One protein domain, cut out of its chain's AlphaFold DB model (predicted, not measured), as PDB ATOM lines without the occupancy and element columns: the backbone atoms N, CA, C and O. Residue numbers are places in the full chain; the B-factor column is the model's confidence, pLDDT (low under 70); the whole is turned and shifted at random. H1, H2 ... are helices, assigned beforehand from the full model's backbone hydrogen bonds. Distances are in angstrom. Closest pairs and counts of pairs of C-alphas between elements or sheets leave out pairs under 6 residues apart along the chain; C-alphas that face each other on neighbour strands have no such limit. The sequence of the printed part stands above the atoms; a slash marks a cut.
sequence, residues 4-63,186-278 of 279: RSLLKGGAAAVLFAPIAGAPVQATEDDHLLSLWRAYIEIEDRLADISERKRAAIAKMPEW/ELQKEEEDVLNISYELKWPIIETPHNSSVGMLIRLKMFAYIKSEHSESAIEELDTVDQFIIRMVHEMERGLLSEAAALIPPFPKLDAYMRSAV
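This is residues 4 to 63 and 186 to 278 of the 279 residues of an uncharacterized protein of Azospirillum sp. TSA2s (UniProt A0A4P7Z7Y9). Two long helices, H2 and H3, run side by side in opposite directions and make the length of the domain, with a head of smaller helices at one end. There H4 packs on the beginning of H2 and the end of H3, H5 crosses H4, and H1, H6 and H7 lie more loosely about H4 and H5; residues 57 to 63 stick out at the far end of H2. The printed part has 153 residues with seven named helices, H1 to H7 in order, and no named strand; the class is all helix. The whole is compact, with a radius of gyration of the C-alphas of 17.2 A, yet elongated in outline, spanning 61 by 35 by 35 A.

H1, residues 4 to 15, is close to but not clearly touching H4, residues 213 to 230; their closest C-alphas, those of Val 14 and Met 216, are 7.2 A apart. H2, residues 26 to 57, touches H3, residues 186 to 207, at a shallow tilt of 22 degrees, opposite ways, closest at the C-alphas of Leu 32 and Ile 205, 6.3 A. H2, H3 and H4 form an up and down bundle, each helix running against the one before it. H2 touches H4 with residues 28 to 36 alone, closest at the C-alphas of Asp 29 and Gly 215, 5.8 A. H3 and H4 form a helical hairpin at a steep tilt of 44 degrees, closest at the C-alphas of Ile 206 and Arg 219, 5.8 A. H4 is the hub, touching three helices; the third is H5, residues 240 to 254, at a steep tilt of 48 degrees, with the C-alphas of Ala 224 and Ile 246 closest at 5.4 A. H6, residues 258 to 263, is close to but not clearly touching H2, H4 and H5; its closest C-alphas with H5, those of Ala 261 and Glu 253, are 7.2 A apart. H7, residues 270 to 276, is close to but not clearly touching H5, with the C-alphas of His 250 and Leu 270 closest at 7.1 A. Every O i to N i+4 pair is within hydrogen-bond range in H2, H4, H5 and H7, against 7 of 8 in H1, 16 of 18 in H3 and 1 of 2 in H6.

H1 begins at C-alpha 4, (152.444, 128.454, 143.012). H2 is 46.3 A from first to last C-alpha, beginning at C-alpha 26, (137.599, 115.405, 117.967). H3 is 32.7 A long, H4 26.0 A and H5 21.2 A. H7 ends at C-alpha 276, (171.431, 126.874, 122.443).

The two C-alphas farthest apart, those of Gly 21 and Trp 63, are 62.3 A apart. Residues 64 to 185 are not printed, and C-alphas 63 and 186 are 22.1 A apart across the cut. Of the links that are printed whole, H3 to H4 and H5 to H6 are tight, and H1 to H2, H4 to H5 and H6 to H7 are short. The mean pLDDT of the printed part is 70.1; 63 residues are under 70, among them residues 4 to 28, 228 to 238 and 271 to 278.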
ATOM      1  N   ARG A   4     151.232 129.297 143.027       35.34
ATOM      2  CA  ARG A   4     152.444 128.454 143.012       35.34
ATOM      3  C   ARG A   4     152.156 126.965 143.217       35.34
ATOM      4  O   ARG A   4     152.935 126.139 142.741       35.34
ATOM      5  N   SER A   5     151.056 126.599 143.882       35.38
ATOM      6  CA  SER A   5     150.702 125.186 144.074       35.38
ATOM      7  C   SER A   5     150.069 124.574 142.820       35.38
ATOM      8  O   SER A   5     150.239 123.382 142.581       35.38
ATOM      9  N   LEU A   6     149.421 125.390 141.978       37.69
ATOM     10  CA  LEU A   6     148.865 124.980 140.681       37.69
ATOM     11  C   LEU A   6     149.944 124.604 139.656       37.69
ATOM     12  O   LEU A   6     149.755 123.642 138.925       37.69
ATOM     13  N   LEU A   7     151.098 125.282 139.638       38.78
ATOM     14  CA  LEU A   7     152.216 124.923 138.749       38.78
ATOM     15  C   LEU A   7     152.869 123.587 139.137       38.78
ATOM     16  O   LEU A   7     153.207 122.790 138.266       38.78
ATOM     17  N   LYS A   8     152.986 123.299 140.442       39.78
ATOM     18  CA  LYS A   8     153.467 121.996 140.935       39.78
ATOM     19  C   LYS A   8     152.443 120.878 140.711       39.78
ATOM     20  O   LYS A   8     152.820 119.772 140.337       39.78
ATOM     21  N   GLY A   9     151.155 121.171 140.904       34.09
ATOM     22  CA  GLY A   9     150.062 120.229 140.651       34.09
ATOM     23  C   GLY A   9     149.833 119.950 139.163       34.09
ATOM     24  O   GLY A   9     149.564 118.813 138.796       34.09
ATOM     25  N   GLY A  10     150.006 120.957 138.304       39.78
ATOM     26  CA  GLY A  10     149.902 120.840 136.850       39.78
ATOM     27  C   GLY A  10     151.018 119.986 136.258       39.78
ATOM     28  O   GLY A  10     150.724 119.070 135.501       39.78
ATOM     29  N   ALA A  11     152.273 120.207 136.669       40.03
ATOM     30  CA  ALA A  11     153.403 119.375 136.251       40.03
ATOM     31  C   ALA A  11     153.235 117.908 136.692       40.03
ATOM     32  O   ALA A  11     153.454 116.999 135.899       40.03
ATOM     33  N   ALA A  12     152.772 117.664 137.924       35.72
ATOM     34  CA  ALA A  12     152.488 116.308 138.393       35.72
ATOM     35  C   ALA A  12     151.333 115.654 137.611       35.72
ATOM     36  O   ALA A  12     151.468 114.521 137.162       35.72
ATOM     37  N   ALA A  13     150.224 116.363 137.379       39.97
ATOM     38  CA  ALA A  13     149.093 115.842 136.605       39.97
ATOM     39  C   ALA A  13     149.459 115.528 135.141       39.97
ATOM     40  O   ALA A  13     148.930 114.584 134.562       39.97
ATOM     41  N   VAL A  14     150.388 116.291 134.563       42.41
ATOM     42  CA  VAL A  14     150.919 116.093 133.207       42.41
ATOM     43  C   VAL A  14     151.865 114.883 133.121       42.41
ATOM     44  O   VAL A  14     151.849 114.171 132.121       42.41
ATOM     45  N   LEU A  15     152.646 114.597 134.171       38.47
ATOM     46  CA  LEU A  15     153.586 113.464 134.216       38.47
ATOM     47  C   LEU A  15     152.914 112.094 134.441       38.47
ATOM     48  O   LEU A  15     153.506 111.070 134.113       38.47
ATOM     49  N   PHE A  16     151.699 112.058 134.999       37.00
ATOM     50  CA  PHE A  16     150.976 110.812 135.313       37.00
ATOM     51  C   PHE A  16     149.886 110.432 134.299       37.00
ATOM     52  O   PHE A  16     149.190 109.434 134.494       37.00
ATOM     53  N   ALA A  17     149.720 111.194 133.219       40.28
ATOM     54  CA  ALA A  17     148.721 110.887 132.207       40.28
ATOM     55  C   ALA A  17     149.215 109.798 131.230       40.28
ATOM     56  O   ALA A  17     150.329 109.896 130.711       40.28
ATOM     57  N   PRO A  18     148.414 108.758 130.940       38.06
ATOM     58  CA  PRO A  18     148.791 107.717 129.993       38.06
ATOM     59  C   PRO A  18     148.796 108.286 128.565       38.06
ATOM     60  O   PRO A  18     147.753 108.481 127.954       38.06
ATOM     61  N   ILE A  19     149.988 108.545 128.020       45.62
ATOM     62  CA  ILE A  19     150.188 109.054 126.647       45.62
ATOM     63  C   ILE A  19     149.826 107.992 125.582       45.62
ATOM     64  O   ILE A  19     149.593 108.326 124.418       45.62
ATOM     65  N   ALA A  20     149.733 106.712 125.962       37.66
ATOM     66  CA  ALA A  20     149.518 105.595 125.047       37.66
ATOM     67  C   ALA A  20     148.037 105.176 124.957       37.66
ATOM     68  O   ALA A  20     147.476 104.646 125.915       37.66
ATOM     69  N   GLY A  21     147.433 105.343 123.775       38.06
ATOM     70  CA  GLY A  21     146.138 104.738 123.421       38.06
ATOM     71  C   GLY A  21     144.889 105.568 123.734       38.06
ATOM     72  O   GLY A  21     143.782 105.040 123.652       38.06
ATOM     73  N   ALA A  22     145.042 106.846 124.075       44.06
ATOM     74  CA  ALA A  22     143.910 107.737 124.287       44.06
ATOM     75  C   ALA A  22     143.202 108.083 122.957       44.06
ATOM     76  O   ALA A  22     143.867 108.528 122.017       44.06
ATOM     77  N   PRO A  23     141.873 107.898 122.846       41.59
ATOM     78  CA  PRO A  23     141.135 108.249 121.638       41.59
ATOM     79  C   PRO A  23     141.157 109.768 121.414       41.59
ATOM     80  O   PRO A  23     140.974 110.540 122.353       41.59
ATOM     81  N   VAL A  24     141.355 110.187 120.161       48.09
ATOM     82  CA  VAL A  24     141.164 111.580 119.724       48.09
ATOM     83  C   VAL A  24     139.711 111.958 120.012       48.09
ATOM     84  O   VAL A  24     138.788 111.366 119.444       48.09
ATOM     85  N   GLN A  25     139.490 112.910 120.916       54.91
ATOM     86  CA  GLN A  25     138.160 113.447 121.189       54.91
ATOM     87  C   GLN A  25     137.999 114.676 120.306       54.91
ATOM     88  O   GLN A  25     138.306 115.790 120.720       54.91
ATOM     89  N   ALA A  26     137.550 114.440 119.068       56.38
ATOM     90  CA  ALA A  26     137.599 115.405 117.967       56.38
ATOM     91  C   ALA A  26     137.186 116.835 118.370       56.38
ATOM     92  O   ALA A  26     137.894 117.779 118.061       56.38
ATOM     93  N   THR A  27     136.108 117.007 119.139       62.25
ATOM     94  CA  THR A  27     135.616 118.339 119.528       62.25
ATOM     95  C   THR A  27     136.471 119.065 120.571       62.25
ATOM     96  O   THR A  27     136.605 120.284 120.498       62.25
ATOM     97  N   GLU A  28     137.026 118.352 121.557       66.62
ATOM     98  CA  GLU A  28     137.892 118.953 122.589       66.62
ATOM     99  C   GLU A  28     139.276 119.268 122.009       66.62
ATOM    100  O   GLU A  28     139.836 120.340 122.252       66.62
ATOM    101  N   ASP A  29     139.778 118.367 121.162       72.38
ATOM    102  CA  ASP A  29     141.045 118.529 120.456       72.38
ATOM    103  C   ASP A  29     140.981 119.679 119.444       72.38
ATOM    104  O   ASP A  29     141.898 120.496 119.402       72.38
ATOM    105  N   ASP A  30     139.879 119.824 118.700       76.75
ATOM    106  CA  ASP A  30     139.676 120.940 117.768       76.75
ATOM    107  C   ASP A  30     139.641 122.298 118.488       76.75
ATOM    108  O   ASP A  30     140.197 123.284 117.992       76.75
ATOM    109  N   HIS A  31     139.035 122.367 119.679       82.12
ATOM    110  CA  HIS A  31     139.024 123.591 120.480       82.12
ATOM    111  C   HIS A  31     140.428 123.952 120.985       82.12
ATOM    112  O   HIS A  31     140.869 125.089 120.806       82.12
ATOM    113  N   LEU A  32     141.158 122.988 121.554       82.75
ATOM    114  CA  LEU A  32     142.536 123.190 122.010       82.75
ATOM    115  C   LEU A  32     143.484 123.550 120.863       82.75
ATOM    116  O   LEU A  32     144.328 124.433 121.016       82.75
ATOM    117  N   LEU A  33     143.326 122.917 119.700       83.00
ATOM    118  CA  LEU A  33     144.074 123.241 118.486       83.00
ATOM    119  C   LEU A  33     143.777 124.658 117.999       83.00
ATOM    120  O   LEU A  33     144.698 125.364 117.590       83.00
ATOM    121  N   SER A  34     142.515 125.088 118.057       84.56
ATOM    122  CA  SER A  34     142.116 126.455 117.717       84.56
ATOM    123  C   SER A  34     142.765 127.478 118.653       84.56
ATOM    124  O   SER A  34     143.396 128.426 118.186       84.56
ATOM    125  N   LEU A  35     142.707 127.241 119.968       87.38
ATOM    126  CA  LEU A  35     143.362 128.096 120.960       87.38
ATOM    127  C   LEU A  35     144.882 128.140 120.758       87.38
ATOM    128  O   LEU A  35     145.478 129.214 120.806       87.38
ATOM    129  N   TRP A  36     145.512 126.992 120.494       87.31
ATOM    130  CA  TRP A  36     146.949 126.912 120.229       87.31
ATOM    131  C   TRP A  36     147.352 127.674 118.962       87.31
ATOM    132  O   TRP A  36     148.332 128.412 118.981       87.31
ATOM    133  N   ARG A  37     146.583 127.558 117.872       86.69
ATOM    134  CA  ARG A  37     146.819 128.326 116.636       86.69
ATOM    135  C   ARG A  37     146.708 129.826 116.881       86.69
ATOM    136  O   ARG A  37     147.636 130.552 116.541       86.69
ATOM    137  N   ALA A  38     145.642 130.266 117.550       86.06
ATOM    138  CA  ALA A  38     145.466 131.669 117.918       86.06
ATOM    139  C   ALA A  38     146.623 132.179 118.794       86.06
ATOM    140  O   ALA A  38     147.073 133.313 118.644       86.06
ATOM    141  N   TYR A  39     147.144 131.329 119.680       86.88
ATOM    142  CA  TYR A  39     148.288 131.663 120.517       86.88
ATOM    143  C   TYR A  39     149.589 131.834 119.714       86.88
ATOM    144  O   TYR A  39     150.333 132.783 119.944       86.88
ATOM    145  N   ILE A  40     149.863 130.956 118.747       85.56
ATOM    146  CA  ILE A  40     151.039 131.088 117.872       85.56
ATOM    147  C   ILE A  40     150.926 132.319 116.962       85.56
ATOM    148  O   ILE A  40     151.904 133.041 116.791       85.56
ATOM    149  N   GLU A  41     149.738 132.628 116.444       87.94
ATOM    150  CA  GLU A  41     149.519 133.843 115.646       87.94
ATOM    151  C   GLU A  41     149.809 135.129 116.438       87.94
ATOM    152  O   GLU A  41     150.294 136.114 115.880       87.94
ATOM    153  N   ILE A  42     149.543 135.139 117.747       87.31
ATOM    154  CA  ILE A  42     149.902 136.256 118.631       87.31
ATOM    155  C   ILE A  42     151.415 136.453 118.694       87.31
ATOM    156  O   ILE A  42     151.871 137.594 118.653       87.31
ATOM    157  N   GLU A  43     152.194 135.374 118.750       81.75
ATOM    158  CA  GLU A  43     153.656 135.458 118.746       81.75
ATOM    159  C   GLU A  43     154.189 136.078 117.456       81.75
ATOM    160  O   GLU A  43     155.028 136.980 117.502       81.75
ATOM    161  N   ASP A  44     153.653 135.660 116.311       85.50
ATOM    162  CA  ASP A  44     154.023 136.237 115.018       85.50
ATOM    163  C   ASP A  44     153.660 137.729 114.953       85.50
ATOM    164  O   ASP A  44     154.444 138.549 114.467       85.50
ATOM    165  N   ARG A  45     152.509 138.118 115.521       88.69
ATOM    166  CA  ARG A  45     152.111 139.530 115.645       88.69
ATOM    167  C   ARG A  45     153.049 140.319 116.556       88.69
ATOM    168  O   ARG A  45     153.413 141.440 116.211       88.69
ATOM    169  N   LEU A  46     153.473 139.764 117.692       86.56
ATOM    170  CA  LEU A  46     154.447 140.414 118.579       86.56
ATOM    171  C   LEU A  46     155.809 140.578 117.892       86.56
ATOM    172  O   LEU A  46     156.446 141.628 118.026       86.56
ATOM    173  N   ALA A  47     156.241 139.583 117.114       84.12
ATOM    174  CA  ALA A  47     157.462 139.664 116.321       84.12
ATOM    175  C   ALA A  47     157.377 140.762 115.242       84.12
ATOM    176  O   ALA A  47     158.307 141.568 115.125       84.12
ATOM    177  N   ASP A  48     156.256 140.854 114.516       89.75
ATOM    178  CA  ASP A  48     155.992 141.930 113.545       89.75
ATOM    179  C   ASP A  48     156.006 143.316 114.209       89.75
ATOM    180  O   ASP A  48     156.695 144.230 113.747       89.75
ATOM    181  N   ILE A  49     155.318 143.474 115.345       87.44
ATOM    182  CA  ILE A  49     155.299 144.735 116.099       87.44
ATOM    183  C   ILE A  49     156.712 145.117 116.552       87.44
ATOM    184  O   ILE A  49     157.107 146.280 116.432       87.44
ATOM    185  N   SER A  50     157.509 144.154 117.022       83.56
ATOM    186  CA  SER A  50     158.908 144.376 117.400       83.56
ATOM    187  C   SER A  50     159.756 144.864 116.219       83.56
ATOM    188  O   SER A  50     160.523 145.824 116.360       83.56
ATOM    189  N   GLU A  51     159.597 144.272 115.032       85.88
ATOM    190  CA  GLU A  51     160.271 144.726 113.809       85.88
ATOM    191  C   GLU A  51     159.826 146.141 113.414       85.88
ATOM    192  O   GLU A  51     160.659 147.020 113.177       85.88
ATOM    193  N   ARG A  52     158.518 146.417 113.440       90.00
ATOM    194  CA  ARG A  52     157.958 147.749 113.156       90.00
ATOM    195  C   ARG A  52     158.466 148.804 114.138       90.00
ATOM    196  O   ARG A  52     158.815 149.907 113.711       90.00
ATOM    197  N   LYS A  53     158.586 148.473 115.429       85.38
ATOM    198  CA  LYS A  53     159.191 149.344 116.453       85.38
ATOM    199  C   LYS A  53     160.666 149.603 116.154       85.38
ATOM    200  O   LYS A  53     161.084 150.762 116.169       85.38
ATOM    201  N   ARG A  54     161.447 148.568 115.821       84.62
ATOM    202  CA  ARG A  54     162.861 148.718 115.425       84.62
ATOM    203  C   ARG A  54     163.007 149.620 114.197       84.62
ATOM    204  O   ARG A  54     163.803 150.559 114.224       84.62
ATOM    205  N   ALA A  55     162.183 149.421 113.171       87.00
ATOM    206  CA  ALA A  55     162.162 150.261 111.976       87.00
ATOM    207  C   ALA A  55     161.743 151.715 112.271       87.00
ATOM    208  O   ALA A  55     162.301 152.651 111.695       87.00
ATOM    209  N   ALA A  56     160.783 151.934 113.176       85.88
ATOM    210  CA  ALA A  56     160.363 153.268 113.606       85.88
ATOM    211  C   ALA A  56     161.486 154.005 114.359       85.88
ATOM    212  O   ALA A  56     161.793 155.156 114.037       85.88
ATOM    213  N   ILE A  57     162.166 153.325 115.288       81.31
ATOM    214  CA  ILE A  57     163.331 153.860 116.013       81.31
ATOM    215  C   ILE A  57     164.464 154.206 115.036       81.31
ATOM    216  O   ILE A  57     165.068 155.277 115.134       81.31
ATOM    217  N   ALA A  58     164.714 153.354 114.038       82.06
ATOM    218  CA  ALA A  58     165.738 153.578 113.019       82.06
ATOM    219  C   ALA A  58     165.486 154.819 112.135       82.06
ATOM    220  O   ALA A  58     166.410 155.287 111.472       82.06
ATOM    221  N   LYS A  59     164.274 155.392 112.135       84.31
ATOM    222  CA  LYS A  59     163.952 156.654 111.438       84.31
ATOM    223  C   LYS A  59     164.181 157.900 112.299       84.31
ATOM    224  O   LYS A  59     164.241 159.006 111.764       84.31
ATOM    225  N   MET A  60     164.300 157.758 113.619       78.00
ATOM    226  CA  MET A  60     164.569 158.880 114.528       78.00
ATOM    227  C   MET A  60     166.033 159.331 114.392       78.00
ATOM    228  O   MET A  60     166.865 158.511 114.025       78.00
ATOM    229  N   PRO A  61     166.415 160.589 114.662       72.38
ATOM    230  CA  PRO A  61     167.829 160.976 114.668       72.38
ATOM    231  C   PRO A  61     168.616 160.210 115.738       72.38
ATOM    232  O   PRO A  61     168.086 159.969 116.816       72.38
ATOM    233  N   GLU A  62     169.879 159.863 115.479       66.25
ATOM    234  CA  GLU A  62     170.702 159.048 116.393       66.25
ATOM    235  C   GLU A  62     170.834 159.654 117.797       66.25
ATOM    236  O   GLU A  62     170.696 158.945 118.783       66.25
ATOM    237  N   TRP A  63     170.955 160.979 117.913       62.75
ATOM    238  CA  TRP A  63     170.970 161.678 119.208       62.75
ATOM    239  C   TRP A  63     169.636 161.593 119.980       62.75
ATOM    240  O   TRP A  63     169.590 161.878 121.174       62.75
ATOM    241  N   GLU A 186     151.481 154.241 119.387       90.12
ATOM    242  CA  GLU A 186     150.476 153.394 118.749       90.12
ATOM    243  C   GLU A 186     150.950 151.938 118.685       90.12
ATOM    244  O   GLU A 186     150.193 151.039 119.037       90.12
ATOM    245  N   LEU A 187     152.220 151.712 118.333       87.44
ATOM    246  CA  LEU A 187     152.836 150.380 118.346       87.44
ATOM    247  C   LEU A 187     152.949 149.793 119.759       87.44
ATOM    248  O   LEU A 187     152.779 148.593 119.932       87.44
ATOM    249  N   GLN A 188     153.237 150.620 120.770       85.44
ATOM    250  CA  GLN A 188     153.260 150.195 122.177       85.44
ATOM    251  C   GLN A 188     151.872 149.776 122.656       85.44
ATOM    252  O   GLN A 188     151.742 148.773 123.345       85.44
ATOM    253  N   LYS A 189     150.836 150.525 122.267       88.12
ATOM    254  CA  LYS A 189     149.458 150.152 122.575       88.12
ATOM    255  C   LYS A 189     149.057 148.854 121.869       88.12
ATOM    256  O   LYS A 189     148.472 147.985 122.496       88.12
ATOM    257  N   GLU A 190     149.403 148.710 120.590       89.88
ATOM    258  CA  GLU A 190     149.157 147.480 119.825       89.88
ATOM    259  C   GLU A 190     149.841 146.268 120.483       89.88
ATOM    260  O   GLU A 190     149.223 145.220 120.635       89.88
ATOM    261  N   GLU A 191     151.090 146.423 120.929       87.94
ATOM    262  CA  GLU A 191     151.833 145.405 121.684       87.94
ATOM    263  C   GLU A 191     151.140 145.044 123.005       87.94
ATOM    264  O   GLU A 191     150.983 143.863 123.302       87.94
ATOM    265  N   GLU A 192     150.698 146.036 123.784       85.81
ATOM    266  CA  GLU A 192     149.974 145.826 125.044       85.81
ATOM    267  C   GLU A 192     148.647 145.085 124.823       85.81
ATOM    268  O   GLU A 192     148.358 144.116 125.524       85.81
ATOM    269  N   ASP A 193     147.874 145.484 123.810       86.75
ATOM    270  CA  ASP A 193     146.619 144.830 123.437       86.75
ATOM    271  C   ASP A 193     146.865 143.362 123.040       86.75
ATOM    272  O   ASP A 193     146.160 142.459 123.494       86.75
ATOM    273  N   VAL A 194     147.902 143.095 122.240       85.62
ATOM    274  CA  VAL A 194     148.276 141.732 121.826       85.62
ATOM    275  C   VAL A 194     148.771 140.895 123.011       85.62
ATOM    276  O   VAL A 194     148.386 139.731 123.138       85.62
ATOM    277  N   LEU A 195     149.563 141.474 123.919       84.50
ATOM    278  CA  LEU A 195     150.008 140.799 125.140       84.50
ATOM    279  C   LEU A 195     148.831 140.437 126.049       84.50
ATOM    280  O   LEU A 195     148.804 139.327 126.580       84.50
ATOM    281  N   ASN A 196     147.848 141.327 126.195       84.94
ATOM    282  CA  ASN A 196     146.634 141.062 126.968       84.94
ATOM    283  C   ASN A 196     145.861 139.865 126.401       84.94
ATOM    284  O   ASN A 196     145.533 138.950 127.156       84.94
ATOM    285  N   ILE A 197     145.676 139.801 125.078       85.69
ATOM    286  CA  ILE A 197     145.059 138.632 124.427       85.69
ATOM    287  C   ILE A 197     145.902 137.371 124.686       85.69
ATOM    288  O   ILE A 197     145.352 136.310 124.977       85.69
ATOM    289  N   SER A 198     147.237 137.470 124.652       83.56
ATOM    290  CA  SER A 198     148.114 136.330 124.961       83.56
ATOM    291  C   SER A 198     147.863 135.792 126.375       83.56
ATOM    292  O   SER A 198     147.742 134.581 126.570       83.56
ATOM    293  N   TYR A 199     147.723 136.682 127.366       81.62
ATOM    294  CA  TYR A 199     147.408 136.308 128.742       81.62
ATOM    295  C   TYR A 199     146.020 135.679 128.865       81.62
ATOM    296  O   TYR A 199     145.861 134.725 129.630       81.62
ATOM    297  N   GLU A 200     145.042 136.170 128.105       83.50
ATOM    298  CA  GLU A 200     143.689 135.612 128.065       83.50
ATOM    299  C   GLU A 200     143.637 134.224 127.418       83.50
ATOM    300  O   GLU A 200     142.840 133.405 127.858       83.50
ATOM    301  N   LEU A 201     144.499 133.913 126.442       82.75
ATOM    302  CA  LEU A 201     144.557 132.590 125.799       82.75
ATOM    303  C   LEU A 201     145.339 131.539 126.603       82.75
ATOM    304  O   LEU A 201     145.025 130.347 126.519       82.75
ATOM    305  N   LYS A 202     146.333 131.953 127.402       82.00
ATOM    306  CA  LYS A 202     147.167 131.039 128.213       82.00
ATOM    307  C   LYS A 202     146.327 130.166 129.147       82.00
ATOM    308  O   LYS A 202     146.531 128.954 129.208       82.00
ATOM    309  N   TRP A 203     145.392 130.770 129.878       82.00
ATOM    310  CA  TRP A 203     144.624 130.064 130.909       82.00
ATOM    311  C   TRP A 203     143.618 129.057 130.345       82.00
ATOM    312  O   TRP A 203     143.675 127.910 130.783       82.00
ATOM    313  N   PRO A 204     142.791 129.388 129.335       80.62
ATOM    314  CA  PRO A 204     141.925 128.418 128.672       80.62
ATOM    315  C   PRO A 204     142.678 127.186 128.171       80.62
ATOM    316  O   PRO A 204     142.216 126.071 128.389       80.62
ATOM    317  N   ILE A 205     143.871 127.343 127.583       81.38
ATOM    318  CA  ILE A 205     144.678 126.195 127.133       81.38
ATOM    319  C   ILE A 205     145.078 125.303 128.317       81.38
ATOM    320  O   ILE A 205     145.029 124.078 128.228       81.38
ATOM    321  N   ILE A 206     145.456 125.906 129.446       79.44
ATOM    322  CA  ILE A 206     145.848 125.179 130.659       79.44
ATOM    323  C   ILE A 206     144.642 124.515 131.336       79.44
ATOM    324  O   ILE A 206     144.800 123.434 131.899       79.44
ATOM    325  N   GLU A 207     143.472 125.142 131.326       77.31
ATOM    326  CA  GLU A 207     142.297 124.713 132.094       77.31
ATOM    327  C   GLU A 207     141.368 123.766 131.328       77.31
ATOM    328  O   GLU A 207     140.622 123.015 131.960       77.31
ATOM    329  N   THR A 208     141.419 123.759 129.992       73.50
ATOM    330  CA  THR A 208     140.550 122.907 129.170       73.50
ATOM    331  C   THR A 208     140.767 121.420 129.508       73.50
ATOM    332  O   THR A 208     141.911 120.935 129.501       73.50
ATOM    333  N   PRO A 209     139.691 120.670 129.828       69.06
ATOM    334  CA  PRO A 209     139.759 119.223 129.995       69.06
ATOM    335  C   PRO A 209     140.332 118.557 128.745       69.06
ATOM    336  O   PRO A 209     140.103 119.005 127.629       69.06
ATOM    337  N   HIS A 210     141.121 117.511 128.939       65.38
ATOM    338  CA  HIS A 210     141.790 116.809 127.853       65.38
ATOM    339  C   HIS A 210     142.027 115.375 128.299       65.38
ATOM    340  O   HIS A 210     142.633 115.125 129.342       65.38
ATOM    341  N   ASN A 211     141.556 114.437 127.489       66.25
ATOM    342  CA  ASN A 211     141.802 113.012 127.689       66.25
ATOM    343  C   ASN A 211     142.631 112.411 126.552       66.25
ATOM    344  O   ASN A 211     142.882 111.212 126.579       66.25
ATOM    345  N   SER A 212     143.043 113.222 125.570       68.12
ATOM    346  CA  SER A 212     143.775 112.809 124.373       68.12
ATOM    347  C   SER A 212     145.276 113.117 124.471       68.12
ATOM    348  O   SER A 212     145.717 114.029 125.184       68.12
ATOM    349  N   SER A 213     146.080 112.402 123.681       66.44
ATOM    350  CA  SER A 213     147.513 112.686 123.537       66.44
ATOM    351  C   SER A 213     147.775 114.057 122.886       66.44
ATOM    352  O   SER A 213     148.793 114.684 123.176       66.44
ATOM    353  N   VAL A 214     146.853 114.551 122.047       70.50
ATOM    354  CA  VAL A 214     146.943 115.864 121.376       70.50
ATOM    355  C   VAL A 214     146.761 116.999 122.381       70.50
ATOM    356  O   VAL A 214     147.615 117.883 122.472       70.50
ATOM    357  N   GLY A 215     145.698 116.950 123.187       75.19
ATOM    358  CA  GLY A 215     145.438 117.953 124.215       75.19
ATOM    359  C   GLY A 215     146.529 117.989 125.289       75.19
ATOM    360  O   GLY A 215     146.959 119.068 125.702       75.19
ATOM    361  N   MET A 216     147.061 116.821 125.679       76.12
ATOM    362  CA  MET A 216     148.205 116.740 126.594       76.12
ATOM    363  C   MET A 216     149.452 117.418 126.016       76.12
ATOM    364  O   MET A 216     150.107 118.200 126.708       76.12
ATOM    365  N   LEU A 217     149.763 117.163 124.741       77.19
ATOM    366  CA  LEU A 217     150.909 117.782 124.083       77.19
ATOM    367  C   LEU A 217     150.761 119.309 124.004       77.19
ATOM    368  O   LEU A 217     151.719 120.018 124.291       77.19
ATOM    369  N   ILE A 218     149.575 119.835 123.683       80.69
ATOM    370  CA  ILE A 218     149.335 121.288 123.628       80.69
ATOM    371  C   ILE A 218     149.570 121.949 124.997       80.69
ATOM    372  O   ILE A 218     150.220 122.994 125.077       80.69
ATOM    373  N   ARG A 219     149.122 121.331 126.099       79.75
ATOM    374  CA  ARG A 219     149.378 121.853 127.458       79.75
ATOM    375  C   ARG A 219     150.850 121.810 127.830       79.75
ATOM    376  O   ARG A 219     151.370 122.766 128.402       79.75
ATOM    377  N   LEU A 220     151.521 120.718 127.484       78.56
ATOM    378  CA  LEU A 220     152.961 120.569 127.651       78.56
ATOM    379  C   LEU A 220     153.734 121.652 126.889       78.56
ATOM    380  O   LEU A 220     154.633 122.272 127.460       78.56
ATOM    381  N   LYS A 221     153.336 121.950 125.645       80.38
ATOM    382  CA  LYS A 221     153.895 123.063 124.867       80.38
ATOM    383  C   LYS A 221     153.656 124.404 125.555       80.38
ATOM    384  O   LYS A 221     154.600 125.172 125.694       80.38
ATOM    385  N   MET A 222     152.444 124.671 126.044       82.94
ATOM    386  CA  MET A 222     152.142 125.905 126.782       82.94
ATOM    387  C   MET A 222     152.975 126.034 128.069       82.94
ATOM    388  O   MET A 222     153.461 127.114 128.397       82.94
ATOM    389  N   PHE A 223     153.195 124.935 128.791       78.62
ATOM    390  CA  PHE A 223     154.063 124.928 129.969       78.62
ATOM    391  C   PHE A 223     155.517 125.253 129.603       78.62
ATOM    392  O   PHE A 223     156.106 126.161 130.193       78.62
ATOM    393  N   ALA A 224     156.077 124.549 128.612       76.12
ATOM    394  CA  ALA A 224     157.427 124.798 128.106       76.12
ATOM    395  C   ALA A 224     157.584 126.256 127.648       76.12
ATOM    396  O   ALA A 224     158.567 126.917 127.980       76.12
ATOM    397  N   TYR A 225     156.561 126.774 126.970       76.69
ATOM    398  CA  TYR A 225     156.477 128.151 126.517       76.69
ATOM    399  C   TYR A 225     156.564 129.144 127.687       76.69
ATOM    400  O   TYR A 225     157.461 129.984 127.715       76.69
ATOM    401  N   ILE A 226     155.697 129.009 128.698       74.44
ATOM    402  CA  ILE A 226     155.684 129.884 129.882       74.44
ATOM    403  C   ILE A 226     157.042 129.875 130.581       74.44
ATOM    404  O   ILE A 226     157.529 130.933 130.979       74.44
ATOM    405  N   LYS A 227     157.669 128.705 130.724       73.56
ATOM    406  CA  LYS A 227     158.995 128.598 131.341       73.56
ATOM    407  C   LYS A 227     160.061 129.313 130.518       73.56
ATOM    408  O   LYS A 227     160.791 130.122 131.082       73.56
ATOM    409  N   SER A 228     160.062 129.109 129.202       68.06
ATOM    410  CA  SER A 228     160.995 129.779 128.292       68.06
ATOM    411  C   SER A 228     160.789 131.299 128.189       68.06
ATOM    412  O   SER A 228     161.746 132.018 127.950       68.06
ATOM    413  N   GLU A 229     159.575 131.823 128.398       65.12
ATOM    414  CA  GLU A 229     159.334 133.276 128.441       65.12
ATOM    415  C   GLU A 229     159.829 133.934 129.728       65.12
ATOM    416  O   GLU A 229     160.292 135.074 129.710       65.12
ATOM    417  N   HIS A 230     159.671 133.253 130.866       54.06
ATOM    418  CA  HIS A 230     160.051 133.810 132.165       54.06
ATOM    419  C   HIS A 230     161.561 133.733 132.405       54.06
ATOM    420  O   HIS A 230     162.084 134.513 133.203       54.06
ATOM    421  N   SER A 231     162.259 132.827 131.718       51.78
ATOM    422  CA  SER A 231     163.713 132.766 131.701       51.78
ATOM    423  C   SER A 231     164.239 133.356 130.391       51.78
ATOM    424  O   SER A 231     164.283 132.682 129.369       51.78
ATOM    425  N   GLU A 232     164.741 134.592 130.412       52.06
ATOM    426  CA  GLU A 232     165.638 135.068 129.334       52.06
ATOM    427  C   GLU A 232     166.964 134.295 129.274       52.06
ATOM    428  O   GLU A 232     167.816 134.544 128.426       52.06
ATOM    429  N   SER A 233     167.125 133.377 130.214       51.28
ATOM    430  CA  SER A 233     168.250 132.509 130.436       51.28
ATOM    431  C   SER A 233     168.259 131.268 129.541       51.28
ATOM    432  O   SER A 233     167.212 130.748 129.136       51.28
ATOM    433  N   ALA A 234     169.461 130.740 129.300       60.81
ATOM    434  CA  ALA A 234     169.659 129.451 128.644       60.81
ATOM    435  C   ALA A 234     168.930 128.315 129.394       60.81
ATOM    436  O   ALA A 234     168.717 128.407 130.603       60.81
ATOM    437  N   ILE A 235     168.600 127.220 128.690       63.12
ATOM    438  CA  ILE A 235     168.000 125.991 129.267       63.12
ATOM    439  C   ILE A 235     168.699 125.565 130.560       63.12
ATOM    440  O   ILE A 235     168.048 125.083 131.480       63.12
ATOM    441  N   GLU A 236     170.017 125.737 130.624       63.72
ATOM    442  CA  GLU A 236     170.859 125.317 131.745       63.72
ATOM    443  C   GLU A 236     170.542 126.036 133.063       63.72
ATOM    444  O   GLU A 236     170.809 125.493 134.132       63.72
ATOM    445  N   GLU A 237     169.941 127.228 133.001       67.12
ATOM    446  CA  GLU A 237     169.535 128.002 134.179       67.12
ATOM    447  C   GLU A 237     168.136 127.621 134.695       67.12
ATOM    448  O   GLU A 237     167.744 128.041 135.787       67.12
ATOM    449  N   LEU A 238     167.375 126.821 133.940       67.62
ATOM    450  CA  LEU A 238     166.121 126.236 134.415       67.62
ATOM    451  C   LEU A 238     166.399 125.098 135.401       67.62
ATOM    452  O   LEU A 238     167.434 124.434 135.334       67.62
ATOM    453  N   ASP A 239     165.452 124.829 136.303       74.56
ATOM    454  CA  ASP A 239     165.575 123.671 137.184       74.56
ATOM    455  C   ASP A 239     165.500 122.343 136.402       74.56
ATOM    456  O   ASP A 239     165.028 122.273 135.264       74.56
ATOM    457  N   THR A 240     165.993 121.260 137.006       73.31
ATOM    458  CA  THR A 240     166.103 119.953 136.339       73.31
ATOM    459  C   THR A 240     164.757 119.380 135.892       73.31
ATOM    460  O   THR A 240     164.717 118.598 134.942       73.31
ATOM    461  N   VAL A 241     163.657 119.763 136.544       69.69
ATOM    462  CA  VAL A 241     162.305 119.312 136.197       69.69
ATOM    463  C   VAL A 241     161.802 120.066 134.972       69.69
ATOM    464  O   VAL A 241     161.297 119.446 134.038       69.69
ATOM    465  N   ASP A 242     161.993 121.381 134.934       71.81
ATOM    466  CA  ASP A 242     161.651 122.221 133.791       71.81
ATOM    467  C   ASP A 242     162.451 121.807 132.544       71.81
ATOM    468  O   ASP A 242     161.869 121.622 131.472       71.81
ATOM    469  N   GLN A 243     163.760 121.560 132.685       70.25
ATOM    470  CA  GLN A 243     164.597 121.044 131.596       70.25
ATOM    471  C   GLN A 243     164.098 119.688 131.080       70.25
ATOM    472  O   GLN A 243     164.025 119.472 129.869       70.25
ATOM    473  N   PHE A 244     163.745 118.771 131.989       73.88
ATOM    474  CA  PHE A 244     163.202 117.464 131.625       73.88
ATOM    475  C   PHE A 244     161.898 117.599 130.835       73.88
ATOM    476  O   PHE A 244     161.761 116.977 129.785       73.88
ATOM    477  N   ILE A 245     160.970 118.443 131.299       71.62
ATOM    478  CA  ILE A 245     159.688 118.661 130.624       71.62
ATOM    479  C   ILE A 245     159.917 119.232 129.222       71.62
ATOM    480  O   ILE A 245     159.379 118.689 128.265       71.62
ATOM    481  N   ILE A 246     160.754 120.263 129.073       73.75
ATOM    482  CA  ILE A 246     161.056 120.878 127.769       73.75
ATOM    483  C   ILE A 246     161.657 119.855 126.794       73.75
ATOM    484  O   ILE A 246     161.220 119.767 125.645       73.75
ATOM    485  N   ARG A 247     162.610 119.033 127.252       74.25
ATOM    486  CA  ARG A 247     163.201 117.957 126.439       74.25
ATOM    487  C   ARG A 247     162.177 116.886 126.071       74.25
ATOM    488  O   ARG A 247     162.150 116.441 124.931       74.25
ATOM    489  N   MET A 248     161.316 116.500 127.009       76.44
ATOM    490  CA  MET A 248     160.239 115.546 126.760       76.44
ATOM    491  C   MET A 248     159.270 116.070 125.692       76.44
ATOM    492  O   MET A 248     158.926 115.318 124.787       76.44
ATOM    493  N   VAL A 249     158.882 117.353 125.742       76.38
ATOM    494  CA  VAL A 249     158.052 117.978 124.694       76.38
ATOM    495  C   VAL A 249     158.738 117.891 123.333       76.38
ATOM    496  O   VAL A 249     158.098 117.492 122.363       76.38
ATOM    497  N   HIS A 250     160.031 118.211 123.266       75.94
ATOM    498  CA  HIS A 250     160.800 118.148 122.022       75.94
ATOM    499  C   HIS A 250     160.840 116.729 121.429       75.94
ATOM    500  O   HIS A 250     160.569 116.541 120.244       75.94
ATOM    501  N   GLU A 251     161.116 115.713 122.248       73.50
ATOM    502  CA  GLU A 251     161.133 114.318 121.786       73.50
ATOM    503  C   GLU A 251     159.735 113.820 121.392       73.50
ATOM    504  O   GLU A 251     159.586 113.118 120.391       73.50
ATOM    505  N   MET A 252     158.692 114.228 122.124       72.69
ATOM    506  CA  MET A 252     157.308 113.922 121.758       72.69
ATOM    507  C   MET A 252     156.941 114.525 120.402       72.69
ATOM    508  O   MET A 252     156.345 113.820 119.594       72.69
ATOM    509  N   GLU A 253     157.318 115.780 120.123       70.81
ATOM    510  CA  GLU A 253     157.089 116.419 118.820       70.81
ATOM    511  C   GLU A 253     157.772 115.657 117.679       70.81
ATOM    512  O   GLU A 253     157.158 115.433 116.637       70.81
ATOM    513  N   ARG A 254     159.018 115.207 117.879       71.12
ATOM    514  CA  ARG A 254     159.762 114.424 116.876       71.12
ATOM    515  C   ARG A 254     159.199 113.020 116.667       71.12
ATOM    516  O   ARG A 254     159.355 112.462 115.584       71.12
ATOM    517  N   GLY A 255     158.582 112.452 117.700       67.00
ATOM    518  CA  GLY A 255     157.945 111.138 117.674       67.00
ATOM    519  C   GLY A 255     156.504 111.135 117.156       67.00
ATOM    520  O   GLY A 255     155.919 110.058 117.036       67.00
ATOM    521  N   LEU A 256     155.913 112.300 116.856       66.75
ATOM    522  CA  LEU A 256     154.564 112.373 116.295       66.75
ATOM    523  C   LEU A 256     154.505 111.742 114.899       66.75
ATOM    524  O   LEU A 256     155.368 111.966 114.049       66.75
ATOM    525  N   LEU A 257     153.417 111.017 114.629       61.97
ATOM    526  CA  LEU A 257     153.058 110.626 113.265       61.97
ATOM    527  C   LEU A 257     152.850 111.882 112.408       61.97
ATOM    528  O   LEU A 257     152.300 112.874 112.887       61.97
ATOM    529  N   SER A 258     153.241 111.829 111.132       59.28
ATOM    530  CA  SER A 258     153.196 112.972 110.203       59.28
ATOM    531  C   SER A 258     151.821 113.643 110.121       59.28
ATOM    532  O   SER A 258     151.738 114.866 110.048       59.28
ATOM    533  N   GLU A 259     150.745 112.860 110.186       56.81
ATOM    534  CA  GLU A 259     149.360 113.347 110.172       56.81
ATOM    535  C   GLU A 259     149.016 114.157 111.434       56.81
ATOM    536  O   GLU A 259     148.398 115.214 111.341       56.81
ATOM    537  N   ALA A 260     149.474 113.718 112.610       61.34
ATOM    538  CA  ALA A 260     149.297 114.451 113.865       61.34
ATOM    539  C   ALA A 260     150.218 115.681 113.940       61.34
ATOM    540  O   ALA A 260     149.801 116.745 114.399       61.34
ATOM    541  N   ALA A 261     151.450 115.562 113.436       63.75
ATOM    542  CA  ALA A 261     152.401 116.667 113.342       63.75
ATOM    543  C   ALA A 261     151.894 117.792 112.422       63.75
ATOM    544  O   ALA A 261     152.111 118.964 112.713       63.75
ATOM    545  N   ALA A 262     151.167 117.459 111.350       66.88
ATOM    546  CA  ALA A 262     150.557 118.449 110.462       66.88
ATOM    547  C   ALA A 262     149.423 119.248 111.133       66.88
ATOM    548  O   ALA A 262     149.161 120.389 110.752       66.88
ATOM    549  N   LEU A 263     148.744 118.665 112.126       66.62
ATOM    550  CA  LEU A 263     147.616 119.304 112.807       66.62
ATOM    551  C   LEU A 263     148.051 120.266 113.911       66.62
ATOM    552  O   LEU A 263     147.351 121.258 114.142       66.62
ATOM    553  N   ILE A 264     149.178 119.979 114.571       70.56
ATOM    554  CA  ILE A 264     149.684 120.713 115.733       70.56
ATOM    555  C   ILE A 264     150.836 121.628 115.292       70.56
ATOM    556  O   ILE A 264     151.958 121.141 115.141       70.56
ATOM    557  N   PRO A 265     150.612 122.950 115.151       71.75
ATOM    558  CA  PRO A 265     151.682 123.901 114.876       71.75
ATOM    559  C   PRO A 265     152.905 123.680 115.788       71.75
ATOM    560  O   PRO A 265     152.729 123.462 117.001       71.75
ATOM    561  N   PRO A 266     154.130 123.702 115.230       71.06
ATOM    562  CA  PRO A 266     155.353 123.494 116.000       71.06
ATOM    563  C   PRO A 266     155.555 124.633 116.998       71.06
ATOM    564  O   PRO A 266     155.082 125.745 116.774       71.06
ATOM    565  N   PHE A 267     156.263 124.370 118.098       72.75
ATOM    566  CA  PHE A 267     156.673 125.428 119.018       72.75
ATOM    567  C   PHE A 267     157.906 126.163 118.438       72.75
ATOM    568  O   PHE A 267     159.009 125.618 118.488       72.75
ATOM    569  N   PRO A 268     157.783 127.403 117.911       65.81
ATOM    570  CA  PRO A 268     158.832 128.009 117.077       65.81
ATOM    571  C   PRO A 268     160.143 128.275 117.826       65.81
ATOM    572  O   PRO A 268     161.224 128.259 117.238       65.81
ATOM    573  N   LYS A 269     160.056 128.512 119.140       65.75
ATOM    574  CA  LYS A 269     161.220 128.799 119.987       65.75
ATOM    575  C   LYS A 269     161.891 127.528 120.516       65.75
ATOM    576  O   LYS A 269     163.039 127.620 120.941       65.75
ATOM    577  N   LEU A 270     161.252 126.352 120.446       70.56
ATOM    578  CA  LEU A 270     161.801 125.115 121.022       70.56
ATOM    579  C   LEU A 270     163.112 124.708 120.362       70.56
ATOM    580  O   LEU A 270     164.095 124.458 121.047       70.56
ATOM    581  N   ASP A 271     163.149 124.701 119.031       67.06
ATOM    582  CA  ASP A 271     164.336 124.291 118.277       67.06
ATOM    583  C   ASP A 271     165.501 125.266 118.451       67.06
ATOM    584  O   ASP A 271     166.668 124.875 118.421       67.06
ATOM    585  N   ALA A 272     165.213 126.560 118.600       66.62
ATOM    586  CA  ALA A 272     166.234 127.551 118.922       66.62
ATOM    587  C   ALA A 272     166.785 127.321 120.339       66.62
ATOM    588  O   ALA A 272     168.001 127.276 120.525       66.62
ATOM    589  N   TYR A 273     165.895 127.086 121.303       66.88
ATOM    590  CA  TYR A 273     166.231 126.855 122.705       66.88
ATOM    591  C   TYR A 273     167.039 125.559 122.896       66.88
ATOM    592  O   TYR A 273     168.086 125.558 123.544       66.88
ATOM    593  N   MET A 274     166.637 124.476 122.227       68.38
ATOM    594  CA  MET A 274     167.347 123.193 122.223       68.38
ATOM    595  C   MET A 274     168.726 123.288 121.560       68.38
ATOM    596  O   MET A 274     169.674 122.683 122.051       68.38
ATOM    597  N   ARG A 275     168.878 124.079 120.488       67.50
ATOM    598  CA  ARG A 275     170.191 124.314 119.859       67.50
ATOM    599  C   ARG A 275     171.134 125.124 120.745       67.50
ATOM    600  O   ARG A 275     172.322 124.827 120.763       67.50
ATOM    601  N   SER A 276     170.617 126.097 121.498       60.66
ATOM    602  CA  SER A 276     171.431 126.874 122.443       60.66
ATOM    603  C   SER A 276     171.902 126.083 123.667       60.66
ATOM    604  O   SER A 276     172.840 126.510 124.317       60.66
ATOM    605  N   ALA A 277     171.281 124.940 123.972       54.78
ATOM    606  CA  ALA A 277     171.636 124.092 125.115       54.78
ATOM    607  C   ALA A 277     172.684 123.009 124.801       54.78
ATOM    608  O   ALA A 277     173.028 122.212 125.670       54.78
ATOM    609  N   VAL A 278     173.107 122.906 123.539       49.88
ATOM    610  CA  VAL A 278     174.094 121.920 123.059       49.88
ATOM    611  C   VAL A 278     175.417 122.601 122.670       49.88
ATOM    612  O   VAL A 278     176.405 121.909 122.424       49.88
TER     613      VAL A 278